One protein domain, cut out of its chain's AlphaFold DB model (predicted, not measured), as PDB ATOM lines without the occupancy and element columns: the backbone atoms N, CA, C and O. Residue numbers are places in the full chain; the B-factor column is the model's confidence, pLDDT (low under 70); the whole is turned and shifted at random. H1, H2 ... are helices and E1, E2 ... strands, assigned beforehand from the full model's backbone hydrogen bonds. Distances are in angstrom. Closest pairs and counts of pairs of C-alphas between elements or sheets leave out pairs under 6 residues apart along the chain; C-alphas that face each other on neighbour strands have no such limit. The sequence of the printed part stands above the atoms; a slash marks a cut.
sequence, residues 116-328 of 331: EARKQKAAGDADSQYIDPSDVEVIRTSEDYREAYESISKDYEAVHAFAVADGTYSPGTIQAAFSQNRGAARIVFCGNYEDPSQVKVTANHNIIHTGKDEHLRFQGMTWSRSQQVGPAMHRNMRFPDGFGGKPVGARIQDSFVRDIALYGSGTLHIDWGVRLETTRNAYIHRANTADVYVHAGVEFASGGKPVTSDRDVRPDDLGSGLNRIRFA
ATOM      1  N   GLU A 116     -23.260 -31.819 -46.403       92.44
ATOM      2  CA  GLU A 116     -24.177 -30.915 -45.696       92.44
ATOM      3  C   GLU A 116     -25.025 -31.650 -44.651       92.44
ATOM      4  O   GLU A 116     -25.205 -31.142 -43.546       92.44
ATOM      5  N   ALA A 117     -25.476 -32.876 -44.936       91.38
ATOM      6  CA  ALA A 117     -26.159 -33.698 -43.938       91.38
ATOM      7  C   ALA A 117     -25.226 -34.057 -42.765       91.38
ATOM      8  O   ALA A 117     -25.633 -34.004 -41.604       91.38
ATOM      9  N   ARG A 118     -23.945 -34.342 -43.043       94.56
ATOM     10  CA  ARG A 118     -22.931 -34.571 -41.996       94.56
ATOM     11  C   ARG A 118     -22.673 -33.317 -41.167       94.56
ATOM     12  O   ARG A 118     -22.549 -33.426 -39.953       94.56
ATOM     13  N   LYS A 119     -22.647 -32.132 -41.788       94.50
ATOM     14  CA  LYS A 119     -22.530 -30.855 -41.068       94.50
ATOM     15  C   LYS A 119     -23.709 -30.634 -40.125       94.50
ATOM     16  O   LYS A 119     -23.504 -30.379 -38.945       94.50
ATOM     17  N   GLN A 120     -24.934 -30.827 -40.611       92.00
ATOM     18  CA  GLN A 120     -26.136 -30.743 -39.776       92.00
ATOM     19  C   GLN A 120     -26.086 -31.723 -38.599       92.00
ATOM     20  O   GLN A 120     -26.384 -31.342 -37.468       92.00
ATOM     21  N   LYS A 121     -25.656 -32.965 -38.846       92.88
ATOM     22  CA  LYS A 121     -25.520 -33.974 -37.793       92.88
ATOM     23  C   LYS A 121     -24.454 -33.597 -36.764       92.88
ATOM     24  O   LYS A 121     -24.728 -33.676 -35.571       92.88
ATOM     25  N   ALA A 122     -23.279 -33.152 -37.213       92.81
ATOM     26  CA  ALA A 122     -22.194 -32.720 -36.336       92.81
ATOM     27  C   ALA A 122     -22.622 -31.544 -35.446       92.81
ATOM     28  O   ALA A 122     -22.364 -31.570 -34.248       92.81
ATOM     29  N   ALA A 123     -23.322 -30.560 -36.017       90.62
ATOM     30  CA  ALA A 123     -23.856 -29.422 -35.277       90.62
ATOM     31  C   ALA A 123     -24.901 -29.842 -34.231       90.62
ATOM     32  O   ALA A 123     -24.830 -29.427 -33.076       90.62
ATOM     33  N   GLY A 124     -25.835 -30.724 -34.605       89.88
ATOM     34  CA  GLY A 124     -26.826 -31.276 -33.678       89.88
ATOM     35  C   GLY A 124     -26.190 -32.049 -32.519       89.88
ATOM     36  O   GLY A 124     -26.573 -31.873 -31.364       89.88
ATOM     37  N   ASP A 125     -25.173 -32.861 -32.811       87.81
ATOM     38  CA  ASP A 125     -24.444 -33.629 -31.798       87.81
ATOM     39  C   ASP A 125     -23.530 -32.769 -30.927       87.81
ATOM     40  O   ASP A 125     -23.229 -33.157 -29.799       87.81
ATOM     41  N   ALA A 126     -23.080 -31.623 -31.427       82.38
ATOM     42  CA  ALA A 126     -22.295 -30.659 -30.668       82.38
ATOM     43  C   ALA A 126     -23.160 -29.800 -29.727       82.38
ATOM     44  O   ALA A 126     -22.605 -29.018 -28.953       82.38
ATOM     45  N   ASP A 127     -24.483 -30.042 -29.739       78.38
ATOM     46  CA  ASP A 127     -25.564 -29.237 -29.168       78.38
ATOM     47  C   ASP A 127     -25.894 -28.033 -30.062       78.38
ATOM     48  O   ASP A 127     -25.190 -27.023 -30.078       78.38
ATOM     49  N   SER A 128     -26.998 -28.149 -30.810       60.84
ATOM     50  CA  SER A 128     -27.429 -27.183 -31.833       60.84
ATOM     51  C   SER A 128     -27.701 -25.777 -31.298       60.84
ATOM     52  O   SER A 128     -27.904 -24.857 -32.084       60.84
ATOM     53  N   GLN A 129     -27.745 -25.590 -29.976       65.75
ATOM     54  CA  GLN A 129     -27.824 -24.259 -29.373       65.75
ATOM     55  C   GLN A 129     -26.530 -23.451 -29.549       65.75
ATOM     56  O   GLN A 129     -26.562 -22.232 -29.387       65.75
ATOM     57  N   TYR A 130     -25.412 -24.109 -29.871       68.19
ATOM     58  CA  TYR A 130     -24.082 -23.501 -29.835       68.19
ATOM     59  C   TYR A 130     -23.377 -23.405 -31.188       68.19
ATOM     60  O   TYR A 130     -22.424 -22.636 -31.291       68.19
ATOM     61  N   ILE A 131     -23.803 -24.151 -32.211       82.56
ATOM     62  CA  ILE A 131     -23.127 -24.149 -33.513       82.56
ATOM     63  C   ILE A 131     -24.126 -24.250 -34.672       82.56
ATOM     64  O   ILE A 131     -24.967 -25.152 -34.711       82.56
ATOM     65  N   ASP A 132     -24.040 -23.311 -35.618       88.44
ATOM     66  CA  ASP A 132     -24.786 -23.389 -36.873       88.44
ATOM     67  C   ASP A 132     -24.115 -24.432 -37.785       88.44
ATOM     68  O   ASP A 132     -22.882 -24.489 -37.849       88.44
ATOM     69  N   PRO A 133     -24.871 -25.258 -38.532       89.12
ATOM     70  CA  PRO A 133     -24.299 -26.115 -39.564       89.12
ATOM     71  C   PRO A 133     -23.331 -25.398 -40.520       89.12
ATOM     72  O   PRO A 133     -22.411 -26.043 -41.015       89.12
ATOM     73  N   SER A 134     -23.488 -24.096 -40.793       89.06
ATOM     74  CA  SER A 134     -22.547 -23.322 -41.617       89.06
ATOM     75  C   SER A 134     -21.152 -23.192 -41.013       89.06
ATOM     76  O   SER A 134     -20.192 -23.084 -41.775       89.06
ATOM     77  N   ASP A 135     -21.048 -23.246 -39.686       89.19
ATOM     78  CA  ASP A 135     -19.804 -23.087 -38.927       89.19
ATOM     79  C   ASP A 135     -19.069 -24.421 -38.730       89.19
ATOM     80  O   ASP A 135     -17.953 -24.458 -38.216       89.19
ATOM     81  N   VAL A 136     -19.673 -25.532 -39.166       92.00
ATOM     82  CA  VAL A 136     -19.038 -26.850 -39.136       92.00
ATOM     83  C   VAL A 136     -17.953 -26.934 -40.202       92.00
ATOM     84  O   VAL A 136     -18.222 -26.884 -41.411       92.00
ATOM     85  N   GLU A 137     -16.722 -27.134 -39.746       94.62
ATOM     86  CA  GLU A 137     -15.549 -27.277 -40.598       94.62
ATOM     87  C   GLU A 137     -15.594 -28.596 -41.382       94.62
ATOM     88  O   GLU A 137     -16.090 -29.619 -40.906       94.62
ATOM     89  N   VAL A 138     -15.069 -28.595 -42.609       95.62
ATOM     90  CA  VAL A 138     -15.084 -29.782 -43.473       95.62
ATOM     91  C   VAL A 138     -13.676 -30.314 -43.683       95.62
ATOM     92  O   VAL A 138     -12.861 -29.659 -44.327       95.62
ATOM     93  N   ILE A 139     -13.442 -31.548 -43.245       94.75
ATOM     94  CA  ILE A 139     -12.164 -32.247 -43.389       94.75
ATOM     95  C   ILE A 139     -12.149 -33.054 -44.694       94.75
ATOM     96  O   ILE A 139     -12.901 -34.022 -44.853       94.75
ATOM     97  N   ARG A 140     -11.271 -32.690 -45.634       93.38
ATOM     98  CA  ARG A 140     -11.115 -33.354 -46.945       93.38
ATOM     99  C   ARG A 140      -9.759 -34.018 -47.127       93.38
ATOM    100  O   ARG A 140      -9.639 -34.922 -47.949       93.38
ATOM    101  N   THR A 141      -8.750 -33.593 -46.374       91.31
ATOM    102  CA  THR A 141      -7.390 -34.125 -46.475       91.31
ATOM    103  C   THR A 141      -6.858 -34.617 -45.128       91.31
ATOM    104  O   THR A 141      -7.432 -34.354 -44.072       91.31
ATOM    105  N   SER A 142      -5.747 -35.362 -45.158       88.38
ATOM    106  CA  SER A 142      -5.041 -35.754 -43.926       88.38
ATOM    107  C   SER A 142      -4.445 -34.552 -43.193       88.38
ATOM    108  O   SER A 142      -4.296 -34.612 -41.978       88.38
ATOM    109  N   GLU A 143      -4.115 -33.485 -43.925       86.81
ATOM    110  CA  GLU A 143      -3.609 -32.246 -43.339       86.81
ATOM    111  C   GLU A 143      -4.730 -31.503 -42.613       86.81
ATOM    112  O   GLU A 143      -4.567 -31.224 -41.434       86.81
ATOM    113  N   ASP A 144      -5.906 -31.335 -43.235       89.88
ATOM    114  CA  ASP A 144      -7.081 -30.733 -42.579       89.88
ATOM    115  C   ASP A 144      -7.429 -31.489 -41.285       89.88
ATOM    116  O   ASP A 144      -7.751 -30.895 -40.261       89.88
ATOM    117  N   TYR A 145      -7.346 -32.826 -41.322       88.50
ATOM    118  CA  TYR A 145      -7.601 -33.664 -40.152       88.50
ATOM    119  C   TYR A 145      -6.593 -33.375 -39.031       88.50
ATOM    120  O   TYR A 145      -6.971 -33.292 -37.868       88.50
ATOM    121  N   ARG A 146      -5.308 -33.204 -39.361       86.00
ATOM    122  CA  ARG A 146      -4.266 -32.851 -38.389       86.00
ATOM    123  C   ARG A 146      -4.463 -31.435 -37.841       86.00
ATOM    124  O   ARG A 146      -4.437 -31.259 -36.625       86.00
ATOM    125  N   GLU A 147      -4.709 -30.463 -38.713       87.81
ATOM    126  CA  GLU A 147      -4.960 -29.064 -38.349       87.81
ATOM    127  C   GLU A 147      -6.183 -28.922 -37.430       87.81
ATOM    128  O   GLU A 147      -6.119 -28.192 -36.441       87.81
ATOM    129  N   ALA A 148      -7.255 -29.684 -37.681       88.38
ATOM    130  CA  ALA A 148      -8.436 -29.737 -36.818       88.38
ATOM    131  C   ALA A 148      -8.091 -30.159 -35.379       88.38
ATOM    132  O   ALA A 148      -8.568 -29.570 -34.413       88.38
ATOM    133  N   TYR A 149      -7.218 -31.153 -35.198       83.31
ATOM    134  CA  TYR A 149      -6.761 -31.542 -33.860       83.31
ATOM    135  C   TYR A 149      -5.881 -30.478 -33.196       83.31
ATOM    136  O   TYR A 149      -5.970 -30.265 -31.984       83.31
ATOM    137  N   GLU A 150      -5.035 -29.805 -33.975       82.50
ATOM    138  CA  GLU A 150      -4.172 -28.731 -33.483       82.50
ATOM    139  C   GLU A 150      -4.984 -27.482 -33.079       82.50
ATOM    140  O   GLU A 150      -4.614 -26.802 -32.112       82.50
ATOM    141  N   SER A 151      -6.107 -27.201 -33.754       81.31
ATOM    142  CA  SER A 151      -6.974 -26.046 -33.478       81.31
ATOM    143  C   SER A 151      -7.747 -26.180 -32.162       81.31
ATOM    144  O   SER A 151      -7.794 -25.221 -31.389       81.31
ATOM    145  N   ILE A 152      -8.243 -27.381 -31.848       77.88
ATOM    146  CA  ILE A 152      -8.997 -27.675 -30.616       77.88
ATOM    147  C   ILE A 152      -8.173 -27.394 -29.346       77.88
ATOM    148  O   ILE A 152      -8.710 -27.039 -28.300       77.88
ATOM    149  N   SER A 153      -6.848 -27.555 -29.407       62.75
ATOM    150  CA  SER A 153      -5.971 -27.528 -28.226       62.75
ATOM    151  C   SER A 153      -5.874 -26.178 -27.489       62.75
ATOM    152  O   SER A 153      -5.214 -26.102 -26.450       62.75
ATOM    153  N   LYS A 154      -6.493 -25.108 -28.008       64.50
ATOM    154  CA  LYS A 154      -6.238 -23.726 -27.569       64.50
ATOM    155  C   LYS A 154      -7.374 -23.074 -26.778       64.50
ATOM    156  O   LYS A 154      -7.095 -22.087 -26.099       64.50
ATOM    157  N   ASP A 155      -8.597 -23.605 -26.816       65.00
ATOM    158  CA  ASP A 155      -9.764 -22.962 -26.197       65.00
ATOM    159  C   ASP A 155     -10.633 -23.963 -25.413       65.00
ATOM    160  O   ASP A 155     -11.139 -24.943 -25.953       65.00
ATOM    161  N   TYR A 156     -10.772 -23.747 -24.104       64.56
ATOM    162  CA  TYR A 156     -11.335 -24.733 -23.168       64.56
ATOM    163  C   TYR A 156     -12.867 -24.694 -23.066       64.56
ATOM    164  O   TYR A 156     -13.453 -25.600 -22.469       64.56
ATOM    165  N   GLU A 157     -13.512 -23.673 -23.633       70.69
ATOM    166  CA  GLU A 157     -14.974 -23.503 -23.619       70.69
ATOM    167  C   GLU A 157     -15.593 -23.552 -25.026       70.69
ATOM    168  O   GLU A 157     -16.809 -23.447 -25.172       70.69
ATOM    169  N   ALA A 158     -14.775 -23.752 -26.062       78.75
ATOM    170  CA  ALA A 158     -15.240 -23.769 -27.439       78.75
ATOM    171  C   ALA A 158     -15.986 -25.065 -27.802       78.75
ATOM    172  O   ALA A 158     -15.695 -26.166 -27.317       78.75
ATOM    173  N   VAL A 159     -16.955 -24.914 -28.703       86.44
ATOM    174  CA  VAL A 159     -17.618 -26.017 -29.396       86.44
ATOM    175  C   VAL A 159     -16.986 -26.134 -30.779       86.44
ATOM    176  O   VAL A 159     -17.020 -25.191 -31.560       86.44
ATOM    177  N   HIS A 160     -16.405 -27.292 -31.072       89.38
ATOM    178  CA  HIS A 160     -15.806 -27.620 -32.357       89.38
ATOM    179  C   HIS A 160     -16.570 -28.775 -32.996       89.38
ATOM    180  O   HIS A 160     -16.738 -29.838 -32.395       89.38
ATOM    181  N   ALA A 161     -17.003 -28.590 -34.236       93.50
ATOM    182  CA  ALA A 161     -17.654 -29.635 -35.006       93.50
ATOM    183  C   ALA A 161     -17.004 -29.745 -36.381       93.50
ATOM    184  O   ALA A 161     -16.755 -28.745 -37.051       93.50
ATOM    185  N   PHE A 162     -16.780 -30.984 -36.805       95.50
ATOM    186  CA  PHE A 162     -16.134 -31.319 -38.060       95.50
ATOM    187  C   PHE A 162     -16.980 -32.329 -38.829       95.50
ATOM    188  O   PHE A 162     -17.330 -33.392 -38.311       95.50
ATOM    189  N   ALA A 163     -17.259 -32.031 -40.093       96.50
ATOM    190  CA  ALA A 163     -17.791 -32.983 -41.053       96.50
ATOM    191  C   ALA A 163     -16.633 -33.593 -41.850       96.50
ATOM    192  O   ALA A 163     -15.897 -32.895 -42.549       96.50
ATOM    193  N   VAL A 164     -16.465 -34.909 -41.762       96.31
ATOM    194  CA  VAL A 164     -15.377 -35.628 -42.430       96.31
ATOM    195  C   VAL A 164     -15.895 -36.187 -43.750       96.31
ATOM    196  O   VAL A 164     -16.860 -36.959 -43.785       96.31
ATOM    197  N   ALA A 165     -15.278 -35.761 -44.851       95.31
ATOM    198  CA  ALA A 165     -15.603 -36.263 -46.177       95.31
ATOM    199  C   ALA A 165     -15.208 -37.744 -46.329       95.31
ATOM    200  O   ALA A 165     -14.461 -38.302 -45.529       95.31
ATOM    201  N   ASP A 166     -15.735 -38.401 -47.362       95.31
ATOM    202  CA  ASP A 166     -15.294 -39.755 -47.699       95.31
ATOM    203  C   ASP A 166     -13.833 -39.721 -48.158       95.31
ATOM    204  O   ASP A 166     -13.433 -38.862 -48.948       95.31
ATOM    205  N   GLY A 167     -13.029 -40.656 -47.664       93.06
ATOM    206  CA  GLY A 167     -11.601 -40.672 -47.926       93.06
ATOM    207  C   GLY A 167     -10.819 -41.585 -46.993       93.06
ATOM    208  O   GLY A 167     -11.334 -42.142 -46.023       93.06
ATOM    209  N   THR A 168      -9.534 -41.739 -47.309       94.31
ATOM    210  CA  THR A 168      -8.560 -42.363 -46.411       94.31
ATOM    211  C   THR A 168      -7.611 -41.298 -45.882       94.31
ATOM    212  O   THR A 168      -6.949 -40.604 -46.651       94.31
ATOM    213  N   TYR A 169      -7.541 -41.201 -44.563       91.19
ATOM    214  CA  TYR A 169      -6.802 -40.196 -43.823       91.19
ATOM    215  C   TYR A 169      -5.648 -40.869 -43.083       91.19
ATOM    216  O   TYR A 169      -5.850 -41.764 -42.260       91.19
ATOM    217  N   SER A 170      -4.425 -40.425 -43.361       91.12
ATOM    218  CA  SER A 170      -3.209 -40.888 -42.695       91.12
ATOM    219  C   SER A 170      -2.449 -39.695 -42.106       91.12
ATOM    220  O   SER A 170      -1.345 -39.394 -42.561       91.12
ATOM    221  N   PRO A 171      -3.005 -39.017 -41.086       81.69
ATOM    222  CA  PRO A 171      -2.444 -37.789 -40.507       81.69
ATOM    223  C   PRO A 171      -1.130 -37.991 -39.720       81.69
ATOM    224  O   PRO A 171      -0.681 -37.096 -39.010       81.69
ATOM    225  N   GLY A 172      -0.500 -39.167 -39.813       83.88
ATOM    226  CA  GLY A 172       0.585 -39.572 -38.922       83.88
ATOM    227  C   GLY A 172       0.071 -39.882 -37.514       83.88
ATOM    228  O   GLY A 172      -1.124 -40.051 -37.303       83.88
ATOM    229  N   THR A 173       0.966 -40.005 -36.537       76.75
ATOM    230  CA  THR A 173       0.558 -40.231 -35.143       76.75
ATOM    231  C   THR A 173      -0.125 -38.979 -34.599       76.75
ATOM    232  O   THR A 173       0.546 -37.980 -34.348       76.75
ATOM    233  N   ILE A 174      -1.435 -39.050 -34.362       72.31
ATOM    234  CA  ILE A 174      -2.157 -37.999 -33.641       72.31
ATOM    235  C   ILE A 174      -2.081 -38.317 -32.153       72.31
ATOM    236  O   ILE A 174      -2.680 -39.281 -31.669       72.31
ATOM    237  N   GLN A 175      -1.324 -37.491 -31.433       71.88
ATOM    238  CA  GLN A 175      -1.364 -37.402 -29.979       71.88
ATOM    239  C   GLN A 175      -2.001 -36.074 -29.608       71.88
ATOM    240  O   GLN A 175      -1.334 -35.045 -29.548       71.88
ATOM    241  N   ALA A 176      -3.306 -36.106 -29.373       67.38
ATOM    242  CA  ALA A 176      -4.023 -34.959 -28.853       67.38
ATOM    243  C   ALA A 176      -4.261 -35.173 -27.361       67.38
ATOM    244  O   ALA A 176      -4.866 -36.170 -26.956       67.38
ATOM    245  N   ALA A 177      -3.744 -34.252 -26.554       63.00
ATOM    246  CA  ALA A 177      -3.996 -34.204 -25.126       63.00
ATOM    247  C   ALA A 177      -4.980 -33.066 -24.838       63.00
ATOM    248  O   ALA A 177      -4.609 -31.895 -24.833       63.00
ATOM    249  N   PHE A 178      -6.237 -33.413 -24.582       68.12
ATOM    250  CA  PHE A 178      -7.262 -32.471 -24.152       68.12
ATOM    251  C   PHE A 178      -7.251 -32.430 -22.620       68.12
ATOM    252  O   PHE A 178      -7.871 -33.276 -21.965       68.12
ATOM    253  N   SER A 179      -6.478 -31.499 -22.055       57.66
ATOM    254  CA  SER A 179      -6.298 -31.350 -20.604       57.66
ATOM    255  C   SER A 179      -7.378 -30.458 -19.991       57.66
ATOM    256  O   SER A 179      -7.520 -29.304 -20.374       57.66
ATOM    257  N   GLN A 180      -8.099 -30.942 -18.982       54.25
ATOM    258  CA  GLN A 180      -9.138 -30.172 -18.290       54.25
ATOM    259  C   GLN A 180      -8.635 -29.582 -16.978       54.25
ATOM    260  O   GLN A 180      -8.615 -30.262 -15.956       54.25
ATOM    261  N   ASN A 181      -8.330 -28.287 -16.980       50.75
ATOM    262  CA  ASN A 181      -8.326 -27.519 -15.733       50.75
ATOM    263  C   ASN A 181      -9.503 -26.533 -15.623       50.75
ATOM    264  O   ASN A 181      -9.720 -26.035 -14.521       50.75
ATOM    265  N   ARG A 182     -10.265 -26.229 -16.695       53.97
ATOM    266  CA  ARG A 182     -11.275 -25.139 -16.654       53.97
ATOM    267  C   ARG A 182     -12.569 -25.295 -17.460       53.97
ATOM    268  O   ARG A 182     -13.419 -24.428 -17.354       53.97
ATOM    269  N   GLY A 183     -12.763 -26.374 -18.200       56.78
ATOM    270  CA  GLY A 183     -13.916 -26.516 -19.084       56.78
ATOM    271  C   GLY A 183     -13.626 -27.603 -20.098       56.78
ATOM    272  O   GLY A 183     -12.465 -27.939 -20.340       56.78
ATOM    273  N   ALA A 184     -14.674 -28.230 -20.599       61.94
ATOM    274  CA  ALA A 184     -14.577 -29.349 -21.506       61.94
ATOM    275  C   ALA A 184     -15.071 -28.882 -22.873       61.94
ATOM    276  O   ALA A 184     -16.284 -28.847 -23.081       61.94
ATOM    277  N   ALA A 185     -14.151 -28.528 -23.774       74.88
ATOM    278  CA  ALA A 185     -14.498 -28.255 -25.165       74.88
ATOM    279  C   ALA A 185     -15.339 -29.415 -25.717       74.88
ATOM    280  O   ALA A 185     -14.997 -30.587 -25.515       74.88
ATOM    281  N   ARG A 186     -16.460 -29.091 -26.364       84.62
ATOM    282  CA  ARG A 186     -17.299 -30.088 -27.039       84.62
ATOM    283  C   ARG A 186     -16.755 -30.264 -28.439       84.62
ATOM    284  O   ARG A 186     -16.681 -29.303 -29.187       84.62
ATOM    285  N   ILE A 187     -16.337 -31.475 -28.766       89.25
ATOM    286  CA  ILE A 187     -15.622 -31.781 -29.996       89.25
ATOM    287  C   ILE A 187     -16.366 -32.913 -30.687       89.25
ATOM    288  O   ILE A 187     -16.479 -34.008 -30.135       89.25
ATOM    289  N   VAL A 188     -16.840 -32.673 -31.904       93.06
ATOM    290  CA  VAL A 188     -17.580 -33.665 -32.686       93.06
ATOM    291  C   VAL A 188     -16.920 -33.878 -34.035       93.06
ATOM    292  O   VAL A 188     -16.775 -32.943 -34.813       93.06
ATOM    293  N   PHE A 189     -16.587 -35.126 -34.347       95.31
ATOM    294  CA  PHE A 189     -16.194 -35.549 -35.687       95.31
ATOM    295  C   PHE A 189     -17.286 -36.441 -36.275       95.31
ATOM    296  O   PHE A 189     -17.525 -37.547 -35.783       95.31
ATOM    297  N   CYS A 190     -17.934 -35.974 -37.340       97.38
ATOM    298  CA  CYS A 190     -19.008 -36.684 -38.026       97.38
ATOM    299  C   CYS A 190     -18.568 -37.092 -39.437       97.38
ATOM    300  O   CYS A 190     -18.491 -36.270 -40.350       97.38
ATOM    301  N   GLY A 191     -18.255 -38.372 -39.610       96.88
ATOM    302  CA  GLY A 191     -17.992 -38.992 -40.901       96.88
ATOM    303  C   GLY A 191     -19.265 -39.486 -41.588       96.88
ATOM    304  O   GLY A 191     -20.341 -38.898 -41.492       96.88
ATOM    305  N   ASN A 192     -19.142 -40.598 -42.302       95.88
ATOM    306  CA  ASN A 192     -20.240 -41.244 -42.999       95.88
ATOM    307  C   ASN A 192     -20.971 -42.200 -42.045       95.88
ATOM    308  O   ASN A 192     -20.607 -43.361 -41.884       95.88
ATOM    309  N   TYR A 193     -22.001 -41.694 -41.369       93.44
ATOM    310  CA  TYR A 193     -22.724 -42.450 -40.344       93.44
ATOM    311  C   TYR A 193     -23.668 -43.535 -40.886       93.44
ATOM    312  O   TYR A 193     -24.214 -44.281 -40.074       93.44
ATOM    313  N   GLU A 194     -23.847 -43.634 -42.207       90.94
ATOM    314  CA  GLU A 194     -24.576 -44.727 -42.873       90.94
ATOM    315  C   GLU A 194     -23.627 -45.840 -43.347       90.94
ATOM    316  O   GLU A 194     -23.966 -47.019 -43.270       90.94
ATOM    317  N   ASP A 195     -22.423 -45.478 -43.800       94.00
ATOM    318  CA  ASP A 195     -21.351 -46.408 -44.153       94.00
ATOM    319  C   ASP A 195     -19.999 -45.917 -43.603       94.00
ATOM    320  O   ASP A 195     -19.220 -45.264 -44.311       94.00
ATOM    321  N   PRO A 196     -19.657 -46.292 -42.357       94.56
ATOM    322  CA  PRO A 196     -18.421 -45.857 -41.710       94.56
ATOM    323  C   PRO A 196     -17.148 -46.295 -42.445       94.56
ATOM    324  O   PRO A 196     -16.060 -45.809 -42.133       94.56
ATOM    325  N   SER A 197     -17.239 -47.239 -43.394       93.69
ATOM    326  CA  SER A 197     -16.090 -47.691 -44.186       93.69
ATOM    327  C   SER A 197     -15.626 -46.667 -45.225       93.69
ATOM    328  O   SER A 197     -14.476 -46.736 -45.659       93.69
ATOM    329  N   GLN A 198     -16.472 -45.687 -45.566       95.50
ATOM    330  CA  GLN A 198     -16.129 -44.618 -46.507       95.50
ATOM    331  C   GLN A 198     -15.184 -43.570 -45.906       95.50
ATOM    332  O   GLN A 198     -14.497 -42.874 -46.649       95.50
ATOM    333  N   VAL A 199     -15.109 -43.468 -44.573       95.75
ATOM    334  CA  VAL A 199     -14.189 -42.565 -43.866       95.75
ATOM    335  C   VAL A 199     -13.194 -43.398 -43.072       95.75
ATOM    336  O   VAL A 199     -13.472 -43.828 -41.953       95.75
ATOM    337  N   LYS A 200     -12.023 -43.656 -43.656       95.00
ATOM    338  CA  LYS A 200     -10.998 -44.508 -43.047       95.00
ATOM    339  C   LYS A 200      -9.866 -43.669 -42.486       95.00
ATOM    340  O   LYS A 200      -9.194 -42.973 -43.234       95.00
ATOM    341  N   VAL A 201      -9.578 -43.809 -41.200       91.88
ATOM    342  CA  VAL A 201      -8.413 -43.189 -40.573       91.88
ATOM    343  C   VAL A 201      -7.403 -44.278 -40.216       91.88
ATOM    344  O   VAL A 201      -7.691 -45.172 -39.420       91.88
ATOM    345  N   THR A 202      -6.238 -44.258 -40.868       89.69
ATOM    346  CA  THR A 202      -5.248 -45.354 -40.815       89.69
ATOM    347  C   THR A 202      -4.123 -45.138 -39.807       89.69
ATOM    348  O   THR A 202      -3.252 -45.995 -39.659       89.69
ATOM    349  N   ALA A 203      -4.116 -43.994 -39.134       80.62
ATOM    350  CA  ALA A 203      -3.115 -43.633 -38.145       80.62
ATOM    351  C   ALA A 203      -3.380 -44.254 -36.767       80.62
ATOM    352  O   ALA A 203      -4.531 -44.477 -36.386       80.62
ATOM    353  N   ASN A 204      -2.312 -44.427 -35.979       78.06
ATOM    354  CA  ASN A 204      -2.437 -44.687 -34.545       78.06
ATOM    355  C   ASN A 204      -3.050 -43.453 -33.874       78.06
ATOM    356  O   ASN A 204      -2.383 -42.421 -33.749       78.06
ATOM    357  N   HIS A 205      -4.306 -43.568 -33.453       74.19
ATOM    358  CA  HIS A 205      -4.965 -42.535 -32.661       74.19
ATOM    359  C   HIS A 205      -4.625 -42.763 -31.203       74.19
ATOM    360  O   HIS A 205      -5.106 -43.729 -30.622       74.19
ATOM    361  N   ASN A 206      -3.814 -41.884 -30.623       74.75
ATOM    362  CA  ASN A 206      -3.543 -41.874 -29.192       74.75
ATOM    363  C   ASN A 206      -4.228 -40.649 -28.602       74.75
ATOM    364  O   ASN A 206      -3.617 -39.598 -28.408       74.75
ATOM    365  N   ILE A 207      -5.524 -40.783 -28.364       74.62
ATOM    366  CA  ILE A 207      -6.337 -39.688 -27.854       74.62
ATOM    367  C   ILE A 207      -6.263 -39.719 -26.339       74.62
ATOM    368  O   ILE A 207      -6.669 -40.697 -25.712       74.62
ATOM    369  N   ILE A 208      -5.755 -38.643 -25.751       69.94
ATOM    370  CA  ILE A 208      -5.750 -38.446 -24.309       69.94
ATOM    371  C   ILE A 208      -6.749 -37.342 -24.007       69.94
ATOM    372  O   ILE A 208      -6.431 -36.160 -24.068       69.94
ATOM    373  N   HIS A 209      -7.968 -37.721 -23.657       68.62
ATOM    374  CA  HIS A 209      -8.930 -36.797 -23.092       68.62
ATOM    375  C   HIS A 209      -8.887 -36.929 -21.572       68.62
ATOM    376  O   HIS A 209      -9.318 -37.923 -21.014       68.62
ATOM    377  N   THR A 210      -8.391 -35.941 -20.836       63.75
ATOM    378  CA  THR A 210      -8.469 -36.006 -19.363       63.75
ATOM    379  C   THR A 210      -9.818 -35.496 -18.861       63.75
ATOM    380  O   THR A 210      -9.894 -34.883 -17.795       63.75
ATOM    381  N   GLY A 211     -10.852 -35.642 -19.688       62.84
ATOM    382  CA  GLY A 211     -12.128 -35.022 -19.447       62.84
ATOM    383  C   GLY A 211     -12.943 -35.683 -18.356       62.84
ATOM    384  O   GLY A 211     -12.695 -36.837 -18.017       62.84
ATOM    385  N   LYS A 212     -13.913 -34.950 -17.803       61.28
ATOM    386  CA  LYS A 212     -14.916 -35.519 -16.892       61.28
ATOM    387  C   LYS A 212     -16.170 -36.045 -17.600       61.28
ATOM    388  O   LYS A 212     -16.814 -36.915 -17.031       61.28
ATOM    389  N   ASP A 213     -16.454 -35.592 -18.826       66.56
ATOM    390  CA  ASP A 213     -17.711 -35.862 -19.545       66.56
ATOM    391  C   ASP A 213     -17.491 -36.297 -21.008       66.56
ATOM    392  O   ASP A 213     -16.426 -36.067 -21.586       66.56
ATOM    393  N   GLU A 214     -18.523 -36.880 -21.633       66.25
ATOM    394  CA  GLU A 214     -18.570 -37.348 -23.037       66.25
ATOM    395  C   GLU A 214     -18.644 -36.199 -24.069       66.25
ATOM    396  O   GLU A 214     -19.472 -36.181 -24.986       66.25
ATOM    397  N   HIS A 215     -17.795 -35.189 -23.902       83.75
ATOM    398  CA  HIS A 215     -17.762 -34.010 -24.766       83.75
ATOM    399  C   HIS A 215     -16.996 -34.253 -26.066       83.75
ATOM    400  O   HIS A 215     -17.186 -33.514 -27.026       83.75
ATOM    401  N   LEU A 216     -16.181 -35.305 -26.119       88.62
ATOM    402  CA  LEU A 216     -15.549 -35.780 -27.339       88.62
ATOM    403  C   LEU A 216     -16.415 -36.860 -27.995       88.62
ATOM    404  O   LEU A 216     -16.712 -37.881 -27.369       88.62
ATOM    405  N   ARG A 217     -16.799 -36.651 -29.254       92.56
ATOM    406  CA  ARG A 217     -17.658 -37.564 -30.012       92.56
ATOM    407  C   ARG A 217     -17.071 -37.884 -31.378       92.56
ATOM    408  O   ARG A 217     -16.668 -36.992 -32.124       92.56
ATOM    409  N   PHE A 218     -17.096 -39.163 -31.719       94.62
ATOM    410  CA  PHE A 218     -16.732 -39.680 -33.031       94.62
ATOM    411  C   PHE A 218     -17.911 -40.458 -33.596       94.62
ATOM    412  O   PHE A 218     -18.448 -41.341 -32.922       94.62
ATOM    413  N   GLN A 219     -18.305 -40.142 -34.829       96.38
ATOM    414  CA  GLN A 219     -19.377 -40.855 -35.501       96.38
ATOM    415  C   GLN A 219     -19.057 -41.196 -36.954       96.38
ATOM    416  O   GLN A 219     -18.547 -40.355 -37.688       96.38
ATOM    417  N   GLY A 220     -19.424 -42.401 -37.401       96.56
ATOM    418  CA  GLY A 220     -19.460 -42.730 -38.830       96.56
ATOM    419  C   GLY A 220     -18.086 -42.898 -39.475       96.56
ATOM    420  O   GLY A 220     -17.873 -42.449 -40.599       96.56
ATOM    421  N   MET A 221     -17.123 -43.478 -38.759       96.69
ATOM    422  CA  MET A 221     -15.752 -43.632 -39.253       96.69
ATOM    423  C   MET A 221     -15.178 -45.015 -38.949       96.69
ATOM    424  O   MET A 221     -15.574 -45.692 -38.001       96.69
ATOM    425  N   THR A 222     -14.189 -45.411 -39.743       95.38
ATOM    426  CA  THR A 222     -13.380 -46.610 -39.528       95.38
ATOM    427  C   THR A 222     -11.990 -46.223 -39.053       95.38
ATOM    428  O   THR A 222     -11.259 -45.547 -39.775       95.38
ATOM    429  N   TRP A 223     -11.591 -46.694 -37.877       94.38
ATOM    430  CA  TRP A 223     -10.251 -46.496 -37.328       94.38
ATOM    431  C   TRP A 223      -9.498 -47.817 -37.323       94.38
ATOM    432  O   TRP A 223      -9.967 -48.781 -36.728       94.38
ATOM    433  N   SER A 224      -8.333 -47.868 -37.974       88.00
ATOM    434  CA  SER A 224      -7.511 -49.087 -37.991       88.00
ATOM    435  C   SER A 224      -7.085 -49.468 -36.576       88.00
ATOM    436  O   SER A 224      -7.479 -50.511 -36.070       88.00
ATOM    437  N   ARG A 225      -6.352 -48.580 -35.897       83.38
ATOM    438  CA  ARG A 225      -5.845 -48.805 -34.543       83.38
ATOM    439  C   ARG A 225      -6.075 -47.589 -33.662       83.38
ATOM    440  O   ARG A 225      -5.558 -46.506 -33.939       83.38
ATOM    441  N   SER A 226      -6.787 -47.795 -32.560       83.44
ATOM    442  CA  SER A 226      -7.095 -46.729 -31.613       83.44
ATOM    443  C   SER A 226      -6.661 -47.063 -30.192       83.44
ATOM    444  O   SER A 226      -6.797 -48.186 -29.704       83.44
ATOM    445  N   GLN A 227      -6.103 -46.052 -29.535       83.88
ATOM    446  CA  GLN A 227      -5.866 -45.989 -28.107       83.88
ATOM    447  C   GLN A 227      -6.569 -44.754 -27.560       83.88
ATOM    448  O   GLN A 227      -6.256 -43.624 -27.936       83.88
ATOM    449  N   GLN A 228      -7.499 -44.970 -26.640       84.94
ATOM    450  CA  GLN A 228      -8.187 -43.882 -25.968       84.94
ATOM    451  C   GLN A 228      -7.883 -43.852 -24.477       84.94
ATOM    452  O   GLN A 228      -8.018 -44.844 -23.770       84.94
ATOM    453  N   VAL A 229      -7.554 -42.677 -23.967       82.62
ATOM    454  CA  VAL A 229      -7.549 -42.377 -22.541       82.62
ATOM    455  C   VAL A 229      -8.643 -41.350 -22.284       82.62
ATOM    456  O   VAL A 229      -8.653 -40.320 -22.950       82.62
ATOM    457  N   GLY A 230      -9.548 -41.629 -21.340       84.69
ATOM    458  CA  GLY A 230     -10.625 -40.701 -20.971       84.69
ATOM    459  C   GLY A 230     -12.015 -40.978 -21.528       84.69
ATOM    460  O   GLY A 230     -12.212 -42.008 -22.184       84.69
ATOM    461  N   PRO A 231     -12.968 -40.065 -21.271       86.25
ATOM    462  CA  PRO A 231     -14.328 -40.172 -21.780       86.25
ATOM    463  C   PRO A 231     -14.375 -39.817 -23.265       86.25
ATOM    464  O   PRO A 231     -13.699 -38.898 -23.713       86.25
ATOM    465  N   ALA A 232     -15.163 -40.556 -24.039       90.25
ATOM    466  CA  ALA A 232     -15.601 -40.165 -25.380       90.25
ATOM    467  C   ALA A 232     -16.775 -41.048 -25.797       90.25
ATOM    468  O   ALA A 232     -16.848 -42.201 -25.369       90.25
ATOM    469  N   MET A 233     -17.623 -40.527 -26.676       93.19
ATOM    470  CA  MET A 233     -18.703 -41.277 -27.307       93.19
ATOM    471  C   MET A 233     -18.296 -41.708 -28.719       93.19
ATOM    472  O   MET A 233     -17.977 -40.872 -29.565       93.19
ATOM    473  N   HIS A 234     -18.350 -43.010 -28.981       94.62
ATOM    474  CA  HIS A 234     -18.139 -43.618 -30.295       94.62
ATOM    475  C   HIS A 234     -19.457 -44.171 -30.802       94.62
ATOM    476  O   HIS A 234     -19.980 -45.128 -30.234       94.62
ATOM    477  N   ARG A 235     -19.991 -43.602 -31.880       94.62
ATOM    478  CA  ARG A 235     -21.261 -44.045 -32.461       94.62
ATOM    479  C   ARG A 235     -21.098 -44.417 -33.924       94.62
ATOM    480  O   ARG A 235     -20.421 -43.704 -34.650       94.62
ATOM    481  N   ASN A 236     -21.717 -45.487 -34.414       95.12
ATOM    482  CA  ASN A 236     -21.567 -45.891 -35.823       95.12
ATOM    483  C   ASN A 236     -20.085 -45.976 -36.244       95.12
ATOM    484  O   ASN A 236     -19.707 -45.524 -37.322       95.12
ATOM    485  N   MET A 237     -19.215 -46.464 -35.362       96.56
ATOM    486  CA  MET A 237     -17.781 -46.575 -35.618       96.56
ATOM    487  C   MET A 237     -17.426 -47.993 -36.061       96.56
ATOM    488  O   MET A 237     -18.142 -48.954 -35.780       96.56
ATOM    489  N   ARG A 238     -16.287 -48.149 -36.739       95.12
ATOM    490  CA  ARG A 238     -15.684 -49.459 -37.018       95.12
ATOM    491  C   ARG A 238     -14.240 -49.487 -36.539       95.12
ATOM    492  O   ARG A 238     -13.428 -48.688 -36.995       95.12
ATOM    493  N   PHE A 239     -13.904 -50.465 -35.709       94.19
ATOM    494  CA  PHE A 239     -12.545 -50.704 -35.217       94.19
ATOM    495  C   PHE A 239     -12.052 -52.084 -35.678       94.19
ATOM    496  O   PHE A 239     -12.066 -53.030 -34.893       94.19
ATOM    497  N   PRO A 240     -11.695 -52.264 -36.965       92.31
ATOM    498  CA  PRO A 240     -11.318 -53.564 -37.518       92.31
ATOM    499  C   PRO A 240     -10.001 -54.147 -37.006       92.31
ATOM    500  O   PRO A 240      -9.824 -55.351 -37.190       92.31
ATOM    501  N   ASP A 241      -9.111 -53.357 -36.393       90.25
ATOM    502  CA  ASP A 241      -7.823 -53.853 -35.876       90.25
ATOM    503  C   ASP A 241      -7.643 -53.635 -34.360       90.25
ATOM    504  O   ASP A 241      -6.516 -53.681 -33.856       90.25
ATOM    505  N   GLY A 242      -8.732 -53.417 -33.614       88.25
ATOM    506  CA  GLY A 242      -8.681 -53.228 -32.161       88.25
ATOM    507  C   GLY A 242      -9.217 -51.887 -31.685       88.25
ATOM    508  O   GLY A 242      -8.874 -50.840 -32.238       88.25
ATOM    509  N   PHE A 243      -9.955 -51.914 -30.574       88.81
ATOM    510  CA  PHE A 243     -10.150 -50.751 -29.707       88.81
ATOM    511  C   PHE A 243      -9.376 -50.952 -28.400       88.81
ATOM    512  O   PHE A 243      -9.624 -51.904 -27.659       88.81
ATOM    513  N   GLY A 244      -8.419 -50.076 -28.100       86.94
ATOM    514  CA  GLY A 244      -7.630 -50.162 -26.873       86.94
ATOM    515  C   GLY A 244      -7.631 -48.877 -26.061       86.94
ATOM    516  O   GLY A 244      -8.039 -47.823 -26.548       86.94
ATOM    517  N   GLY A 245      -7.152 -48.938 -24.817       85.44
ATOM    518  CA  GLY A 245      -6.994 -47.721 -24.022       85.44
ATOM    519  C   GLY A 245      -7.191 -47.838 -22.516       85.44
ATOM    520  O   GLY A 245      -7.416 -48.916 -21.974       85.44
ATOM    521  N   LYS A 246      -7.184 -46.669 -21.867       85.06
ATOM    522  CA  LYS A 246      -7.654 -46.430 -20.498       85.06
ATOM    523  C   LYS A 246      -8.928 -45.564 -20.543       85.06
ATOM    524  O   LYS A 246      -8.868 -44.380 -20.189       85.06
ATOM    525  N   PRO A 247     -10.059 -46.092 -21.043       79.81
ATOM    526  CA  PRO A 247     -11.299 -45.327 -21.111       79.81
ATOM    527  C   PRO A 247     -11.761 -44.972 -19.699       79.81
ATOM    528  O   PRO A 247     -11.817 -45.836 -18.832       79.81
ATOM    529  N   VAL A 248     -12.091 -43.708 -19.455       84.50
ATOM    530  CA  VAL A 248     -12.656 -43.250 -18.176       84.50
ATOM    531  C   VAL A 248     -14.003 -42.625 -18.496       84.50
ATOM    532  O   VAL A 248     -14.053 -41.453 -18.835       84.50
ATOM    533  N   GLY A 249     -15.067 -43.429 -18.474       83.88
ATOM    534  CA  GLY A 249     -16.391 -42.998 -18.931       83.88
ATOM    535  C   GLY A 249     -16.486 -42.922 -20.455       83.88
ATOM    536  O   GLY A 249     -17.091 -42.000 -20.988       83.88
ATOM    537  N   ALA A 250     -15.822 -43.835 -21.174       89.00
ATOM    538  CA  ALA A 250     -16.014 -43.936 -22.619       89.00
ATOM    539  C   ALA A 250     -17.247 -44.783 -22.934       89.00
ATOM    540  O   ALA A 250     -17.589 -45.692 -22.176       89.00
ATOM    541  N   ARG A 251     -17.855 -44.513 -24.084       91.31
ATOM    542  CA  ARG A 251     -19.094 -45.131 -24.528       91.31
ATOM    543  C   ARG A 251     -18.991 -45.541 -25.992       91.31
ATOM    544  O   ARG A 251     -18.447 -44.794 -26.804       91.31
ATOM    545  N   ILE A 252     -19.467 -46.736 -26.324       91.69
ATOM    546  CA  ILE A 252     -19.497 -47.269 -27.689       91.69
ATOM    547  C   ILE A 252     -20.919 -47.737 -27.985       91.69
ATOM    548  O   ILE A 252     -21.464 -48.544 -27.241       91.69
ATOM    549  N   GLN A 253     -21.492 -47.267 -29.089       89.56
ATOM    550  CA  GLN A 253     -22.877 -47.520 -29.483       89.56
ATOM    551  C   GLN A 253     -22.978 -47.747 -30.993       89.56
ATOM    552  O   GLN A 253     -22.223 -47.137 -31.754       89.56
ATOM    553  N   ASP A 254     -23.903 -48.600 -31.447       89.00
ATOM    554  CA  ASP A 254     -24.194 -48.811 -32.879       89.00
ATOM    555  C   ASP A 254     -22.930 -49.115 -33.725       89.00
ATOM    556  O   ASP A 254     -22.808 -48.717 -34.881       89.00
ATOM    557  N   SER A 255     -21.914 -49.741 -33.126       92.38
ATOM    558  CA  SER A 255     -20.552 -49.805 -33.679       92.38
ATOM    559  C   SER A 255     -20.078 -51.234 -33.908       92.38
ATOM    560  O   SER A 255     -20.544 -52.181 -33.291       92.38
ATOM    561  N   PHE A 256     -19.076 -51.402 -34.762       91.56
ATOM    562  CA  PHE A 256     -18.348 -52.656 -34.904       91.56
ATOM    563  C   PHE A 256     -16.980 -52.547 -34.232       91.56
ATOM    564  O   PHE A 256     -16.190 -51.667 -34.572       91.56
ATOM    565  N   VAL A 257     -16.667 -53.470 -33.329       90.50
ATOM    566  CA  VAL A 257     -15.378 -53.521 -32.634       90.50
ATOM    567  C   VAL A 257     -14.760 -54.896 -32.844       90.50
ATOM    568  O   VAL A 257     -15.331 -55.891 -32.403       90.50
ATOM    569  N   ARG A 258     -13.594 -54.970 -33.491       87.50
ATOM    570  CA  ARG A 258     -12.789 -56.189 -33.504       87.50
ATOM    571  C   ARG A 258     -11.718 -56.088 -32.436       87.50
ATOM    572  O   ARG A 258     -10.853 -55.241 -32.573       87.50
ATOM    573  N   ASP A 259     -11.750 -56.981 -31.456       83.06
ATOM    574  CA  ASP A 259     -10.858 -57.054 -30.299       83.06
ATOM    575  C   ASP A 259     -10.885 -55.797 -29.399       83.06
ATOM    576  O   ASP A 259     -10.877 -54.650 -29.848       83.06
ATOM    577  N   ILE A 260     -10.883 -56.014 -28.081       84.12
ATOM    578  CA  ILE A 260     -10.782 -54.941 -27.083       84.12
ATOM    579  C   ILE A 260      -9.552 -55.176 -26.206       84.12
ATOM    580  O   ILE A 260      -9.343 -56.280 -25.698       84.12
ATOM    581  N   ALA A 261      -8.749 -54.127 -26.020       83.75
ATOM    582  CA  ALA A 261      -7.527 -54.155 -25.221       83.75
ATOM    583  C   ALA A 261      -7.492 -52.999 -24.208       83.75
ATOM    584  O   ALA A 261      -6.912 -51.938 -24.458       83.75
ATOM    585  N   LEU A 262      -8.103 -53.203 -23.040       81.94
ATOM    586  CA  LEU A 262      -8.118 -52.190 -21.981       81.94
ATOM    587  C   LEU A 262      -6.871 -52.295 -21.094       81.94
ATOM    588  O   LEU A 262      -6.378 -53.392 -20.814       81.94
ATOM    589  N   TYR A 263      -6.367 -51.153 -20.627       79.81
ATOM    590  CA  TYR A 263      -5.274 -51.022 -19.663       79.81
ATOM    591  C   TYR A 263      -5.543 -49.891 -18.659       79.81
ATOM    592  O   TYR A 263      -6.062 -48.838 -19.004       79.81
ATOM    593  N   GLY A 264      -5.165 -50.097 -17.398       76.19
ATOM    594  CA  GLY A 264      -5.410 -49.189 -16.281       76.19
ATOM    595  C   GLY A 264      -6.798 -49.314 -15.635       76.19
ATOM    596  O   GLY A 264      -7.524 -50.286 -15.824       76.19
ATOM    597  N   SER A 265      -7.132 -48.321 -14.811       73.38
ATOM    598  CA  SER A 265      -8.443 -48.133 -14.185       73.38
ATOM    599  C   SER A 265      -9.346 -47.234 -15.030       73.38
ATOM    600  O   SER A 265      -8.869 -46.250 -15.602       73.38
ATOM    601  N   GLY A 266     -10.640 -47.536 -15.082       76.94
ATOM    602  CA  GLY A 266     -11.604 -46.720 -15.809       76.94
ATOM    603  C   GLY A 266     -12.908 -47.453 -16.101       76.94
ATOM    604  O   GLY A 266     -13.128 -48.552 -15.598       76.94
ATOM    605  N   THR A 267     -13.756 -46.839 -16.916       81.75
ATOM    606  CA  THR A 267     -15.079 -47.366 -17.248       81.75
ATOM    607  C   THR A 267     -15.296 -47.298 -18.750       81.75
ATOM    608  O   THR A 267     -15.077 -46.241 -19.353       81.75
ATOM    609  N   LEU A 268     -15.738 -48.412 -19.334       86.88
ATOM    610  CA  LEU A 268     -16.200 -48.500 -20.715       86.88
ATOM    611  C   LEU A 268     -17.647 -48.999 -20.738       86.88
ATOM    612  O   LEU A 268     -17.941 -50.085 -20.240       86.88
ATOM    613  N   HIS A 269     -18.525 -48.221 -21.353       84.12
ATOM    614  CA  HIS A 269     -19.890 -48.613 -21.671       84.12
ATOM    615  C   HIS A 269     -19.942 -49.116 -23.113       84.12
ATOM    616  O   HIS A 269     -19.502 -48.430 -24.036       84.12
ATOM    617  N   ILE A 270     -20.446 -50.332 -23.297       84.44
ATOM    618  CA  ILE A 270     -20.737 -50.926 -24.599       84.44
ATOM    619  C   ILE A 270     -22.254 -51.074 -24.672       84.44
ATOM    620  O   ILE A 270     -22.838 -51.945 -24.024       84.44
ATOM    621  N   ASP A 271     -22.889 -50.184 -25.419       81.75
ATOM    622  CA  ASP A 271     -24.340 -50.083 -25.495       81.75
ATOM    623  C   ASP A 271     -24.925 -50.897 -26.647       81.75
ATOM    624  O   ASP A 271     -24.241 -51.663 -27.328       81.75
ATOM    625  N   TRP A 272     -26.231 -50.738 -26.850       73.00
ATOM    626  CA  TRP A 272     -26.973 -51.398 -27.910       73.00
ATOM    627  C   TRP A 272     -26.386 -51.132 -29.303       73.00
ATOM    628  O   TRP A 272     -25.695 -50.138 -29.557       73.00
ATOM    629  N   GLY A 273     -26.663 -52.065 -30.216       71.62
ATOM    630  CA  GLY A 273     -26.227 -51.980 -31.608       71.62
ATOM    631  C   GLY A 273     -24.729 -52.230 -31.810       71.62
ATOM    632  O   GLY A 273     -24.248 -52.135 -32.939       71.62
ATOM    633  N   VAL A 274     -23.971 -52.553 -30.754       79.56
ATOM    634  CA  VAL A 274     -22.558 -52.908 -30.893       79.56
ATOM    635  C   VAL A 274     -22.396 -54.373 -31.291       79.56
ATOM    636  O   VAL A 274     -22.866 -55.281 -30.607       79.56
ATOM    637  N   ARG A 275     -21.642 -54.605 -32.367       80.44
ATOM    638  CA  ARG A 275     -21.131 -55.920 -32.753       80.44
ATOM    639  C   ARG A 275     -19.664 -56.042 -32.369       80.44
ATOM    640  O   ARG A 275     -18.815 -55.317 -32.887       80.44
ATOM    641  N   LEU A 276     -19.363 -57.007 -31.516       81.06
ATOM    642  CA  LEU A 276     -18.033 -57.266 -30.987       81.06
ATOM    643  C   LEU A 276     -17.491 -58.574 -31.575       81.06
ATOM    644  O   LEU A 276     -18.048 -59.648 -31.373       81.06
ATOM    645  N   GLU A 277     -16.407 -58.502 -32.340       80.88
ATOM    646  CA  GLU A 277     -15.714 -59.667 -32.894       80.88
ATOM    647  C   GLU A 277     -14.397 -59.863 -32.155       80.88
ATOM    648  O   GLU A 277     -13.557 -58.973 -32.146       80.88
ATOM    649  N   THR A 278     -14.181 -61.023 -31.545       71.06
ATOM    650  CA  THR A 278     -12.888 -61.342 -30.936       71.06
ATOM    651  C   THR A 278     -12.168 -62.366 -31.805       71.06
ATOM    652  O   THR A 278     -12.689 -63.442 -32.095       71.06
ATOM    653  N   THR A 279     -10.971 -62.019 -32.278       67.56
ATOM    654  CA  THR A 279     -10.089 -62.955 -33.004       67.56
ATOM    655  C   THR A 279      -9.034 -63.569 -32.090       67.56
ATOM    656  O   THR A 279      -8.362 -64.536 -32.451       67.56
ATOM    657  N   ARG A 280      -8.896 -63.007 -30.888       61.34
ATOM    658  CA  ARG A 280      -8.039 -63.464 -29.794       61.34
ATOM    659  C   ARG A 280      -8.857 -63.443 -28.504       61.34
ATOM    660  O   ARG A 280      -9.927 -62.843 -28.467       61.34
ATOM    661  N   ASN A 281      -8.352 -64.048 -27.431       49.03
ATOM    662  CA  ASN A 281      -8.965 -63.876 -26.111       49.03
ATOM    663  C   ASN A 281      -9.037 -62.370 -25.808       49.03
ATOM    664  O   ASN A 281      -8.038 -61.664 -25.994       49.03
ATOM    665  N   ALA A 282     -10.204 -61.877 -25.390       51.31
ATOM    666  CA  ALA A 282     -10.389 -60.467 -25.074       51.31
ATOM    667  C   ALA A 282      -9.417 -60.090 -23.945       51.31
ATOM    668  O   ALA A 282      -9.490 -60.588 -22.821       51.31
ATOM    669  N   TYR A 283      -8.432 -59.251 -24.258       47.69
ATOM    670  CA  TYR A 283      -7.325 -59.025 -23.344       47.69
ATOM    671  C   TYR A 283      -7.606 -57.809 -22.463       47.69
ATOM    672  O   TYR A 283      -7.260 -56.675 -22.796       47.69
ATOM    673  N   ILE A 284      -8.208 -58.055 -21.300       50.19
ATOM    674  CA  ILE A 284      -8.226 -57.088 -20.202       50.19
ATOM    675  C   ILE A 284      -6.981 -57.363 -19.344       50.19
ATOM    676  O   ILE A 284      -6.853 -58.417 -18.723       50.19
ATOM    677  N   HIS A 285      -6.002 -56.456 -19.388       38.25
ATOM    678  CA  HIS A 285      -4.678 -56.664 -18.788       38.25
ATOM    679  C   HIS A 285      -4.732 -56.922 -17.261       38.25
ATOM    680  O   HIS A 285      -5.498 -56.300 -16.530       38.25
ATOM    681  N   ARG A 286      -3.815 -57.773 -16.766       36.47
ATOM    682  CA  ARG A 286      -3.622 -58.268 -15.375       36.47
ATOM    683  C   ARG A 286      -3.656 -57.263 -14.205       36.47
ATOM    684  O   ARG A 286      -3.657 -57.701 -13.061       36.47
ATOM    685  N   ALA A 287      -3.619 -55.955 -14.452       41.66
ATOM    686  CA  ALA A 287      -3.512 -54.920 -13.413       41.66
ATOM    687  C   ALA A 287      -4.648 -53.888 -13.484       41.66
ATOM    688  O   ALA A 287      -4.538 -52.790 -12.940       41.66
ATOM    689  N   ASN A 288      -5.724 -54.226 -14.193       46.59
ATOM    690  CA  ASN A 288      -6.797 -53.295 -14.477       46.59
ATOM    691  C   ASN A 288      -7.961 -53.492 -13.519       46.59
ATOM    692  O   ASN A 288      -8.387 -54.612 -13.259       46.59
ATOM    693  N   THR A 289      -8.513 -52.377 -13.062       53.88
ATOM    694  CA  THR A 289      -9.806 -52.302 -12.375       53.88
ATOM    695  C   THR A 289     -10.805 -51.625 -13.311       53.88
ATOM    696  O   THR A 289     -11.413 -50.619 -12.948       53.88
ATOM    697  N   ALA A 290     -10.840 -52.060 -14.572       56.00
ATOM    698  CA  ALA A 290     -11.747 -51.491 -15.553       56.00
ATOM    699  C   ALA A 290     -13.123 -52.141 -15.393       56.00
ATOM    700  O   ALA A 290     -13.227 -53.367 -15.463       56.00
ATOM    701  N   ASP A 291     -14.155 -51.328 -15.187       61.22
ATOM    702  CA  ASP A 291     -15.535 -51.800 -15.235       61.22
ATOM    703  C   ASP A 291     -16.016 -51.737 -16.690       61.22
ATOM    704  O   ASP A 291     -15.950 -50.684 -17.336       61.22
ATOM    705  N   VAL A 292     -16.473 -52.876 -17.216       71.00
ATOM    706  CA  VAL A 292     -17.077 -52.959 -18.549       71.00
ATOM    707  C   VAL A 292     -18.559 -53.241 -18.377       71.00
ATOM    708  O   VAL A 292     -18.953 -54.294 -17.870       71.00
ATOM    709  N   TYR A 293     -19.375 -52.287 -18.808       69.19
ATOM    710  CA  TYR A 293     -20.826 -52.397 -18.794       69.19
ATOM    711  C   TYR A 293     -21.293 -52.793 -20.185       69.19
ATOM    712  O   TYR A 293     -21.019 -52.076 -21.147       69.19
ATOM    713  N   VAL A 294     -21.976 -53.929 -20.293       71.62
ATOM    714  CA  VAL A 294     -22.477 -54.445 -21.571       71.62
ATOM    715  C   VAL A 294     -24.000 -54.417 -21.534       71.62
ATOM    716  O   VAL A 294     -24.628 -55.071 -20.697       71.62
ATOM    717  N   HIS A 295     -24.602 -53.624 -22.416       62.59
ATOM    718  CA  HIS A 295     -26.054 -53.510 -22.500       62.59
ATOM    719  C   HIS A 295     -26.682 -54.745 -23.163       62.59
ATOM    720  O   HIS A 295     -26.053 -55.430 -23.974       62.59
ATOM    721  N   ALA A 296     -27.953 -55.015 -22.854       48.31
ATOM    722  CA  ALA A 296     -28.741 -55.986 -23.606       48.31
ATOM    723  C   ALA A 296     -28.799 -55.559 -25.089       48.31
ATOM    724  O   ALA A 296     -29.125 -54.409 -25.385       48.31
ATOM    725  N   GLY A 297     -28.444 -56.460 -26.011       51.66
ATOM    726  CA  GLY A 297     -28.398 -56.181 -27.455       51.66
ATOM    727  C   GLY A 297     -26.998 -56.050 -28.070       51.66
ATOM    728  O   GLY A 297     -26.899 -55.748 -29.255       51.66
ATOM    729  N   VAL A 298     -25.924 -56.285 -27.306       57.81
ATOM    730  CA  VAL A 298     -24.566 -56.440 -27.861       57.81
ATOM    731  C   VAL A 298     -24.395 -57.838 -28.462       57.81
ATOM    732  O   VAL A 298     -24.627 -58.849 -27.796       57.81
ATOM    733  N   GLU A 299     -23.945 -57.910 -29.714       58.44
ATOM    734  CA  GLU A 299     -23.678 -59.175 -30.407       58.44
ATOM    735  C   GLU A 299     -22.193 -59.547 -30.314       58.44
ATOM    736  O   GLU A 299     -21.346 -58.865 -30.890       58.44
ATOM    737  N   PHE A 300     -21.858 -60.660 -29.656       60.44
ATOM    738  CA  PHE A 300     -20.509 -61.231 -29.719       60.44
ATOM    739  C   PHE A 300     -20.420 -62.239 -30.868       60.44
ATOM    740  O   PHE A 300     -21.166 -63.213 -30.939       60.44
ATOM    741  N   ALA A 301     -19.489 -62.015 -31.792       51.81
ATOM    742  CA  ALA A 301     -19.333 -62.843 -32.982       51.81
ATOM    743  C   ALA A 301     -18.478 -64.104 -32.754       51.81
ATOM    744  O   ALA A 301     -18.381 -64.931 -33.666       51.81
ATOM    745  N   SER A 302     -17.879 -64.308 -31.572       45.12
ATOM    746  CA  SER A 302     -17.126 -65.532 -31.273       45.12
ATOM    747  C   SER A 302     -18.075 -66.738 -31.182       45.12
ATOM    748  O   SER A 302     -18.735 -66.996 -30.182       45.12
ATOM    749  N   GLY A 303     -18.181 -67.492 -32.278       44.03
ATOM    750  CA  GLY A 303     -19.007 -68.704 -32.351       44.03
ATOM    751  C   GLY A 303     -20.494 -68.480 -32.657       44.03
ATOM    752  O   GLY A 303     -21.258 -69.442 -32.604       44.03
ATOM    753  N   GLY A 304     -20.903 -67.254 -33.010       43.09
ATOM    754  CA  GLY A 304     -22.236 -66.962 -33.556       43.09
ATOM    755  C   GLY A 304     -23.405 -67.127 -32.579       43.09
ATOM    756  O   GLY A 304     -24.504 -67.468 -33.015       43.09
ATOM    757  N   LYS A 305     -23.191 -66.920 -31.273       40.62
ATOM    758  CA  LYS A 305     -24.262 -66.953 -30.265       40.62
ATOM    759  C   LYS A 305     -24.341 -65.624 -29.502       40.62
ATOM    760  O   LYS A 305     -23.293 -65.106 -29.126       40.62
ATOM    761  N   PRO A 306     -25.549 -65.091 -29.241       44.84
ATOM    762  CA  PRO A 306     -25.724 -63.934 -28.365       44.84
ATOM    763  C   PRO A 306     -25.183 -64.234 -26.960       44.84
ATOM    764  O   PRO A 306     -25.395 -65.333 -26.449       44.84
ATOM    765  N   VAL A 307     -24.526 -63.258 -26.327       48.41
ATOM    766  CA  VAL A 307     -24.168 -63.319 -24.902       48.41
ATOM    767  C   VAL A 307     -25.383 -62.837 -24.122       48.41
ATOM    768  O   VAL A 307     -25.761 -61.671 -24.193       48.41
ATOM    769  N   THR A 308     -26.035 -63.761 -23.430       46.66
ATOM    770  CA  THR A 308     -27.294 -63.523 -22.709       46.66
ATOM    771  C   THR A 308     -27.110 -63.488 -21.196       46.66
ATOM    772  O   THR A 308     -28.027 -63.096 -20.476       46.66
ATOM    773  N   SER A 309     -25.936 -63.893 -20.702       49.97
ATOM    774  CA  SER A 309     -25.587 -63.873 -19.282       49.97
ATOM    775  C   SER A 309     -24.072 -63.907 -19.052       49.97
ATOM    776  O   SER A 309     -23.313 -64.299 -19.939       49.97
ATOM    777  N   ASP A 310     -23.650 -63.629 -17.815       49.38
ATOM    778  CA  ASP A 310     -22.277 -63.822 -17.310       49.38
ATOM    779  C   ASP A 310     -21.659 -65.180 -17.664       49.38
ATOM    780  O   ASP A 310     -20.447 -65.297 -17.827       49.38
ATOM    781  N   ARG A 311     -22.481 -66.227 -17.792       45.62
ATOM    782  CA  ARG A 311     -22.017 -67.596 -18.061       45.62
ATOM    783  C   ARG A 311     -21.553 -67.807 -19.500       45.62
ATOM    784  O   ARG A 311     -20.866 -68.793 -19.764       45.62
ATOM    785  N   ASP A 312     -21.943 -66.915 -20.407       48.22
ATOM    786  CA  ASP A 312     -21.578 -66.978 -21.822       48.22
ATOM    787  C   ASP A 312     -20.182 -66.383 -22.077       48.22
ATOM    788  O   ASP A 312     -19.579 -66.660 -23.114       48.22
ATOM    789  N   VAL A 313     -19.638 -65.629 -21.114       53.94
ATOM    790  CA  VAL A 313     -18.240 -65.194 -21.116       53.94
ATOM    791  C   VAL A 313     -17.414 -66.237 -20.374       53.94
ATOM    792  O   VAL A 313     -17.558 -66.415 -19.163       53.94
ATOM    793  N   ARG A 314     -16.537 -66.965 -21.075       50.69
ATOM    794  CA  ARG A 314     -15.718 -67.965 -20.387       50.69
ATOM    795  C   ARG A 314     -14.677 -67.253 -19.528       50.69
ATOM    796  O   ARG A 314     -14.085 -66.273 -19.975       50.69
ATOM    797  N   PRO A 315     -14.352 -67.782 -18.339       47.06
ATOM    798  CA  PRO A 315     -13.212 -67.305 -17.565       47.06
ATOM    799  C   PRO A 315     -11.899 -67.278 -18.365       47.06
ATOM    800  O   PRO A 315     -11.064 -66.429 -18.100       47.06
ATOM    801  N   ASP A 316     -11.736 -68.149 -19.368       50.62
ATOM    802  CA  ASP A 316     -10.566 -68.169 -20.262       50.62
ATOM    803  C   ASP A 316     -10.580 -67.052 -21.329       50.62
ATOM    804  O   ASP A 316      -9.530 -66.704 -21.883       50.62
ATOM    805  N   ASP A 317     -11.755 -66.475 -21.604       45.50
ATOM    806  CA  ASP A 317     -11.925 -65.320 -22.493       45.50
ATOM    807  C   ASP A 317     -11.515 -64.015 -21.796       45.50
ATOM    808  O   ASP A 317     -11.245 -63.021 -22.470       45.50
ATOM    809  N   LEU A 318     -11.427 -64.025 -20.458       48.19
ATOM    810  CA  LEU A 318     -10.993 -62.913 -19.623       48.19
ATOM    811  C   LEU A 318      -9.612 -63.228 -19.051       48.19
ATOM    812  O   LEU A 318      -9.436 -64.152 -18.264       48.19
ATOM    813  N   GLY A 319      -8.598 -62.445 -19.417       42.00
ATOM    814  CA  GLY A 319      -7.271 -62.582 -18.809       42.00
ATOM    815  C   GLY A 319      -7.345 -62.601 -17.273       42.00
ATOM    816  O   GLY A 319      -8.190 -61.937 -16.677       42.00
ATOM    817  N   SER A 320      -6.456 -63.358 -16.620       38.25
ATOM    818  CA  SER A 320      -6.412 -63.518 -15.158       38.25
ATOM    819  C   SER A 320      -6.367 -62.155 -14.432       38.25
ATOM    820  O   SER A 320      -5.297 -61.555 -14.326       38.25
ATOM    821  N   GLY A 321      -7.505 -61.655 -13.956       40.94
ATOM    822  CA  GLY A 321      -7.667 -60.346 -13.316       40.94
ATOM    823  C   GLY A 321      -9.080 -60.187 -12.743       40.94
ATOM    824  O   GLY A 321      -9.985 -60.927 -13.126       40.94
ATOM    825  N   LEU A 322      -9.273 -59.252 -11.803       37.34
ATOM    826  CA  LEU A 322     -10.583 -58.912 -11.221       37.34
ATOM    827  C   LEU A 322     -11.414 -58.100 -12.226       37.34
ATOM    828  O   LEU A 322     -11.696 -56.923 -12.017       37.34
ATOM    829  N   ASN A 323     -11.773 -58.727 -13.340       48.38
ATOM    830  CA  ASN A 323     -12.651 -58.133 -14.335       48.38
ATOM    831  C   ASN A 323     -14.094 -58.281 -13.852       48.38
ATOM    832  O   ASN A 323     -14.526 -59.381 -13.503       48.38
ATOM    833  N   ARG A 324     -14.837 -57.175 -13.822       53.16
ATOM    834  CA  ARG A 324     -16.284 -57.190 -13.611       53.16
ATOM    835  C   ARG A 324     -16.930 -56.808 -14.927       53.16
ATOM    836  O   ARG A 324     -16.940 -55.637 -15.298       53.16
ATOM    837  N   ILE A 325     -17.428 -57.811 -15.636       59.41
ATOM    838  CA  ILE A 325     -18.453 -57.568 -16.641       59.41
ATOM    839  C   ILE A 325     -19.750 -57.457 -15.859       59.41
ATOM    840  O   ILE A 325     -20.021 -58.288 -14.998       59.41
ATOM    841  N   ARG A 326     -20.491 -56.379 -16.088       54.56
ATOM    842  CA  ARG A 326     -21.831 -56.214 -15.533       54.56
ATOM    843  C   ARG A 326     -22.791 -56.093 -16.695       54.56
ATOM    844  O   ARG A 326     -22.629 -55.205 -17.539       54.56
ATOM    845  N   PHE A 327     -23.772 -56.979 -16.737       54.72
ATOM    846  CA  PHE A 327     -24.853 -56.881 -17.706       54.72
ATOM    847  C   PHE A 327     -25.910 -55.912 -17.184       54.72
ATOM    848  O   PHE A 327     -26.206 -55.886 -15.991       54.72
ATOM    849  N   ALA A 328     -26.484 -55.107 -18.078       47.16
ATOM    850  CA  ALA A 328     -27.433 -54.051 -17.710       47.16
ATOM    851  C   ALA A 328     -28.666 -54.543 -16.923       47.16
ATOM    852  O   ALA A 328     -29.277 -53.756 -16.213       47.16
TER     853      ALA A 328
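This is residues 116 to 328 of the 331 residues of an uncharacterized protein of Halococcus saccharolyticus DSM 5350 (UniProt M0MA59). The chain is wound in stacked turns, a solenoid: a nine-strand sheet from E1 to E17 makes one long wall, and the branched sheet of E3, E4, E6, E8, E10 and E13 faces it. E12 and E15 add part of a third side, H2 lies inside the first turn, and H1 packs on the long wall's opposite face; the last turns are mostly loops. The printed part has 213 residues, under half in named elements: H1, E1, H2, then E2 to E17, a mixed class with parallel sheets. It is compact, radius of gyration of the C-alphas 16.9 A, spanning 50 by 36 by 32 A.

H1, residues 116 to 125, is on a twisted parallel sheet, in order E1, residues 137 to 139, E2, 159 to 164, E5, 186 to 190, E7, 216 to 219, E9, 233 to 235, E11, 248 to 253, E14, 266 to 270, E16, 290 to 294, and E17, 324 to 327. H1 lies over E2 and E5 at a height over the sheet of 7.9 A; its closest C-alpha pair with E2 is Lys 119 and Ala 163, 5.2 A. H2, residues 142 to 152, is on the opposite face, height 9.3 A, giving three layers, helices on both faces. E1, H2 and E2 form a strand-helix-strand unit, parallel neighbour strands with a helix between, its crossover right-handed; N 163 and O 137 are 2.8 A apart. In both helices every O i to N i+4 pair is within hydrogen-bond range. The branched sheet has E3, residues 167 to 169, and E4, 174 to 178, on one side of E6, 199 to 209, and E8, 222 to 229, on the other side; N 227 and O 205 are 2.8 A apart. E10, 243 to 246, and E13, 260 to 262, are parallel neighbours, N 261 and O 243 being 2.9 A apart. The two sheets form a sandwich, face to face, 9.3 A centre to centre where they face. E12, 256 to 258, and E15, 275 to 277, are parallel, N 277 to O 257 2.8 A.

H1 begins at C-alpha 116 (-24.177, -30.915, -45.696) and is 14.2 A long; H2 is 16.1 A, E2 16.3 A. E6, 22.2 A, bends by 88 degrees at residue 202. E17 ends at C-alpha 327 (-24.853, -56.881, -17.706).

The farthest C-alphas, Ser 134 and Asp 316, are 51.1 A apart. The printed part has no cut. Links H1 to E1, E15 to E16 and E16 to E17 are long. Mean pLDDT of the printed part is 76.3; 71 residues are under 70, among them residues 295 to 328.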